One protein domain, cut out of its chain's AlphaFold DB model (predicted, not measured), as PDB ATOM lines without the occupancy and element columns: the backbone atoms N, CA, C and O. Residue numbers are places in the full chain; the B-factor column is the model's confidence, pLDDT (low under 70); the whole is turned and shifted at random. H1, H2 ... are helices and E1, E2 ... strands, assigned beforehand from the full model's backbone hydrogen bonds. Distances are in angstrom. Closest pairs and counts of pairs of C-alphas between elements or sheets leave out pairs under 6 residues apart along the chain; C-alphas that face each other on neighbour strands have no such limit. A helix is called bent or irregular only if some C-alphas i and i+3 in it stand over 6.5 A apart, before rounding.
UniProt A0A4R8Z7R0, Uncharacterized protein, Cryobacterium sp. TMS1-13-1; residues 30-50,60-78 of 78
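What this domain is: This is residues 30 to 50 and 60 to 78 of the 78 residues of an uncharacterized protein of Cryobacterium sp. TMS1-13-1 (UniProt A0A4R8Z7R0). A helix, H1, and a strand, E1, fold back on each other as a lopsided U at one end of the domain, and a small hairpin of two short strands, E2 and E3, lies at the other end, with residues 69 to 74 of it sticking out. A stretch with no named element, residues 60 to 67, leads to the hairpin, and the whole is loosely put together, with few contacts between its named parts. The printed part has 40 residues with one named helix and three named strands, in the order H1, E1, E2, E3 along the chain; the one sheet has the order E2 - E3 and is antiparallel, and the class is mixed, helices and strands. The whole is loose, with a radius of gyration of the C-alphas of 12.3 A, and the C-alphas span 33 by 22 by 13 A.

How they stand to each other: The sheet is formed by E2, residues 68 to 70, and E3, residues 73 to 75, antiparallel neighbours whose directions stand at 132 degrees. They form a hairpin with a tight link of two residues. The C-alphas of His 69 and Leu 74 face each other at 4.6 A, and N 75 and O 68, 2.8 A apart, and N 70 and O 73, 2.9 A apart, are within hydrogen-bond range. H1, residues 30 to 42, is apart from E3, and only just apart from E2, with the closest C-alphas 8.0 A apart. E1, residues 43 to 48, pairs with no named strand and is apart from E2 and from E3. H1 and E1 have 3 pairs of C-alphas within 8 A, the closest being those of Ala 40 and Leu 46, 7.1 A apart. In H1, 7 of 9 O i to N i+4 pairs are within hydrogen-bond range. H1 is irregular, but only just: C-alphas 38 and 41 are 6.9 A apart.

Where its parts are: H1 is 19.7 A long from C-alpha 30 at (99.154, 138.645, 105.118) to C-alpha 42 at (93.670, 141.812, 86.479). E1 follows by a tight link with no residue between and is 13.3 A long. E2 is 6.3 A long and E3 is 6.1 A long, ending with C-alpha 75 at (92.381, 140.150, 74.440).

The domain as a whole: The two C-alphas farthest apart are those of Asn 49 and Gly 72, 35.2 A. Residues 51 to 59 are cut out, and C-alphas 50 and 60 are 17.0 A apart across the cut, which lies in the link from E1 to E2. Residues 69 to 74 stand free. The mean pLDDT of the printed part is 87.9, and residues 77 to 78, at the chain's end, are under 70.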
ATOM      1  N   ASP A  30      99.004 139.843 105.948       93.56
ATOM      2  CA  ASP A  30      99.154 138.645 105.118       93.56
ATOM      3  C   ASP A  30      97.973 138.447 104.163       93.56
ATOM      4  O   ASP A  30      98.169 138.064 103.007       93.56
ATOM      5  N   LEU A  31      96.755 138.751 104.626       90.56
ATOM      6  CA  LEU A  31      95.553 138.682 103.801       90.56
ATOM      7  C   LEU A  31      95.575 139.778 102.733       90.56
ATOM      8  O   LEU A  31      95.296 139.493 101.570       90.56
ATOM      9  N   VAL A  32      96.005 140.986 103.109       93.69
ATOM     10  CA  VAL A  32      96.160 142.111 102.176       93.69
ATOM     11  C   VAL A  32      97.129 141.776 101.061       93.69
ATOM     12  O   VAL A  32      96.834 141.964  99.880       93.69
ATOM     13  N   ARG A  33      98.278 141.195 101.418       95.12
ATOM     14  CA  ARG A  33      99.254 140.736 100.433       95.12
ATOM     15  C   ARG A  33      98.646 139.690  99.499       95.12
ATOM     16  O   ARG A  33      98.773 139.816  98.286       95.12
ATOM     17  N   GLN A  34      97.958 138.685 100.040       92.75
ATOM     18  CA  GLN A  34      97.356 137.619  99.240       92.75
ATOM     19  C   GLN A  34      96.292 138.143  98.258       92.75
ATOM     20  O   GLN A  34      96.252 137.716  97.100       92.75
ATOM     21  N   ILE A  35      95.438 139.067  98.702       91.50
ATOM     22  CA  ILE A  35      94.406 139.691  97.867       91.50
ATOM     23  C   ILE A  35      95.054 140.572  96.795       91.50
ATOM     24  O   ILE A  35      94.711 140.456  95.617       91.50
ATOM     25  N   SER A  36      96.038 141.388  97.172       94.44
ATOM     26  CA  SER A  36      96.789 142.244  96.249       94.44
ATOM     27  C   SER A  36      97.487 141.439  95.154       94.44
ATOM     28  O   SER A  36      97.328 141.759  93.977       94.44
ATOM     29  N   ASP A  37      98.180 140.355  95.518       94.00
ATOM     30  CA  ASP A  37      98.855 139.456  94.572       94.00
ATOM     31  C   ASP A  37      97.856 138.821  93.583       94.00
ATOM     32  O   ASP A  37      98.172 138.614  92.411       94.00
ATOM     33  N   THR A  38      96.627 138.555  94.035       89.50
ATOM     34  CA  THR A  38      95.557 137.979  93.205       89.50
ATOM     35  C   THR A  38      94.954 139.003  92.240       89.50
ATOM     36  O   THR A  38      94.666 138.677  91.087       89.50
ATOM     37  N   LEU A  39      94.741 140.244  92.690       90.62
ATOM     38  CA  LEU A  39      94.048 141.275  91.911       90.62
ATOM     39  C   LEU A  39      94.975 142.033  90.960       90.62
ATOM     40  O   LEU A  39      94.551 142.364  89.849       90.62
ATOM     41  N   ALA A  40      96.226 142.277  91.359       91.69
ATOM     42  CA  ALA A  40      97.220 143.029  90.594       91.69
ATOM     43  C   ALA A  40      97.318 142.652  89.098       91.69
ATOM     44  O   ALA A  40      97.353 143.565  88.276       91.69
ATOM     45  N   PRO A  41      97.299 141.366  88.685       89.31
ATOM     46  CA  PRO A  41      97.378 141.014  87.262       89.31
ATOM     47  C   PRO A  41      96.098 141.305  86.458       89.31
ATOM     48  O   PRO A  41      96.089 141.154  85.238       89.31
ATOM     49  N   THR A  42      94.996 141.684  87.111       87.50
ATOM     50  CA  THR A  42      93.670 141.812  86.479       87.50
ATOM     51  C   THR A  42      93.123 143.232  86.446       87.50
ATOM     52  O   THR A  42      92.130 143.478  85.752       87.50
ATOM     53  N   VAL A  43      93.761 144.164  87.162       92.06
ATOM     54  CA  VAL A  43      93.265 145.532  87.323       92.06
ATOM     55  C   VAL A  43      94.306 146.581  86.974       92.06
ATOM     56  O   VAL A  43      95.488 146.408  87.250       92.06
ATOM     57  N   GLY A  44      93.861 147.695  86.396       93.81
ATOM     58  CA  GLY A  44      94.748 148.819  86.092       93.81
ATOM     59  C   GLY A  44      95.292 149.499  87.345       93.81
ATOM     60  O   GLY A  44      96.457 149.890  87.387       93.81
ATOM     61  N   ARG A  45      94.455 149.627  88.384       95.88
ATOM     62  CA  ARG A  45      94.806 150.329  89.624       95.88
ATOM     63  C   ARG A  45      94.181 149.688  90.863       95.88
ATOM     64  O   ARG A  45      92.966 149.511  90.934       95.88
ATOM     65  N   LEU A  46      95.013 149.430  91.871       95.56
ATOM     66  CA  LEU A  46      94.588 149.023  93.211       95.56
ATOM     67  C   LEU A  46      94.472 150.238  94.137       95.56
ATOM     68  O   LEU A  46      95.347 151.104  94.150       95.56
ATOM     69  N   VAL A  47      93.383 150.305  94.904       96.88
ATOM     70  CA  VAL A  47      93.115 151.368  95.883       96.88
ATOM     71  C   VAL A  47      92.951 150.742  97.264       96.88
ATOM     72  O   VAL A  47      92.030 149.963  97.480       96.88
ATOM     73  N   PHE A  48      93.803 151.116  98.213       97.00
ATOM     74  CA  PHE A  48      93.722 150.640  99.596       97.00
ATOM     75  C   PHE A  48      92.979 151.651 100.464       97.00
ATOM     76  O   PHE A  48      93.319 152.836 100.452       97.00
ATOM     77  N   ASN A  49      91.974 151.188 101.210       97.12
ATOM     78  CA  ASN A  49      91.217 151.968 102.193       97.12
ATOM     79  C   ASN A  49      90.716 153.326 101.661       97.12
ATOM     80  O   ASN A  49      90.787 154.356 102.330       97.12
ATOM     81  N   GLY A  50      90.204 153.327 100.426       95.81
ATOM     82  CA  GLY A  50      89.722 154.519  99.727       95.81
ATOM     83  C   GLY A  50      88.600 154.218  98.733       95.81
ATOM     84  O   GLY A  50      88.143 153.086  98.620       95.81
ATOM     85  N   ALA A  60     102.059 158.444  87.561       95.38
ATOM     86  CA  ALA A  60     101.840 157.102  88.103       95.38
ATOM     87  C   ALA A  60     100.430 156.544  87.820       95.38
ATOM     88  O   ALA A  60     100.089 155.469  88.306       95.38
ATOM     89  N   GLN A  61      99.575 157.288  87.113       95.00
ATOM     90  CA  GLN A  61      98.194 156.884  86.883       95.00
ATOM     91  C   GLN A  61      98.109 155.800  85.805       95.00
ATOM     92  O   GLN A  61      98.557 155.995  84.681       95.00
ATOM     93  N   HIS A  62      97.446 154.694  86.136       93.50
ATOM     94  CA  HIS A  62      96.980 153.691  85.181       93.50
ATOM     95  C   HIS A  62      95.452 153.801  85.107       93.50
ATOM     96  O   HIS A  62      94.761 153.550  86.096       93.50
ATOM     97  N   HIS A  63      94.930 154.260  83.969       92.81
ATOM     98  CA  HIS A  63      93.491 154.452  83.737       92.81
ATOM     99  C   HIS A  63      92.987 153.582  82.581       92.81
ATOM    100  O   HIS A  63      92.126 153.984  81.813       92.81
ATOM    101  N   ASP A  64      93.534 152.378  82.493       88.81
ATOM    102  CA  ASP A  64      93.174 151.365  81.513       88.81
ATOM    103  C   ASP A  64      92.990 150.027  82.235       88.81
ATOM    104  O   ASP A  64      93.223 149.903  83.439       88.81
ATOM    105  N   THR A  65      92.549 149.008  81.511       87.88
ATOM    106  CA  THR A  65      92.543 147.622  81.996       87.88
ATOM    107  C   THR A  65      93.824 146.907  81.570       87.88
ATOM    108  O   THR A  65      94.499 147.326  80.633       87.88
ATOM    109  N   ILE A  66      94.183 145.817  82.252       84.75
ATOM    110  CA  ILE A  66      95.357 145.016  81.879       84.75
ATOM    111  C   ILE A  66      94.982 144.081  80.714       84.75
ATOM    112  O   ILE A  66      94.012 143.329  80.857       84.75
ATOM    113  N   PRO A  67      95.712 144.090  79.577       81.75
ATOM    114  CA  PRO A  67      95.528 143.115  78.501       81.75
ATOM    115  C   PRO A  67      95.757 141.688  78.984       81.75
ATOM    116  O   PRO A  67      96.662 141.441  79.783       81.75
ATOM    117  N   ARG A  68      94.963 140.732  78.487       77.62
ATOM    118  CA  ARG A  68      95.022 139.342  78.967       77.62
ATOM    119  C   ARG A  68      95.036 138.337  77.836       77.62
ATOM    120  O   ARG A  68      94.417 138.554  76.802       77.62
ATOM    121  N   HIS A  69      95.702 137.209  78.061       77.56
ATOM    122  CA  HIS A  69      95.581 136.051  77.186       77.56
ATOM    123  C   HIS A  69      94.384 135.197  77.616       77.56
ATOM    124  O   HIS A  69      94.343 134.731  78.753       77.56
ATOM    125  N   ILE A  70      93.430 134.990  76.710       76.56
ATOM    126  CA  ILE A  70      92.305 134.059  76.879       76.56
ATOM    127  C   ILE A  70      92.410 133.040  75.746       76.56
ATOM    128  O   ILE A  70      92.490 133.433  74.584       76.56
ATOM    129  N   ASP A  71      92.501 131.751  76.081       82.88
ATOM    130  CA  ASP A  71      92.666 130.648  75.119       82.88
ATOM    131  C   ASP A  71      93.802 130.869  74.096       82.88
ATOM    132  O   ASP A  71      93.702 130.527  72.920       82.88
ATOM    133  N   GLY A  72      94.905 131.476  74.549       81.75
ATOM    134  CA  GLY A  72      96.082 131.774  73.724       81.75
ATOM    135  C   GLY A  72      95.983 133.045  72.870       81.75
ATOM    136  O   GLY A  72      96.973 133.422  72.246       81.75
ATOM    137  N   ALA A  73      94.845 133.743  72.870       82.06
ATOM    138  CA  ALA A  73      94.661 135.006  72.158       82.06
ATOM    139  C   ALA A  73      94.834 136.215  73.091       82.06
ATOM    140  O   ALA A  73      94.286 136.236  74.194       82.06
ATOM    141  N   LEU A  74      95.560 137.246  72.640       81.69
ATOM    142  CA  LEU A  74      95.637 138.535  73.338       81.69
ATOM    143  C   LEU A  74      94.312 139.276  73.191       81.69
ATOM    144  O   LEU A  74      93.978 139.793  72.128       81.69
ATOM    145  N   VAL A  75      93.574 139.334  74.289       79.38
ATOM    146  CA  VAL A  75      92.381 140.150  74.440       79.38
ATOM    147  C   VAL A  75      92.827 141.501  74.966       79.38
ATOM    148  O   VAL A  75      93.218 141.651  76.130       79.38
ATOM    149  N   LEU A  76      92.805 142.482  74.070       73.31
ATOM    150  CA  LEU A  76      93.014 143.862  74.456       73.31
ATOM    151  C   LEU A  76      91.805 144.360  75.253       73.31
ATOM    152  O   LEU A  76      90.666 143.979  74.957       73.31
ATOM    153  N   PRO A  77      92.046 145.209  76.256       65.62
ATOM    154  CA  PRO A  77      90.975 145.953  76.884       65.62
ATOM    155  C   PRO A  77      90.223 146.785  75.834       65.62
ATOM    156  O   PRO A  77      90.839 147.317  74.909       65.62
ATOM    157  N   ARG A  78      88.891 146.820  75.940       58.69
ATOM    158  CA  ARG A  78      88.004 147.595  75.056       58.69
ATOM    159  C   ARG A  78      88.007 149.070  75.416       58.69
ATOM    160  O   ARG A  78      88.034 149.360  76.631       58.69
TER     161      ARG A  78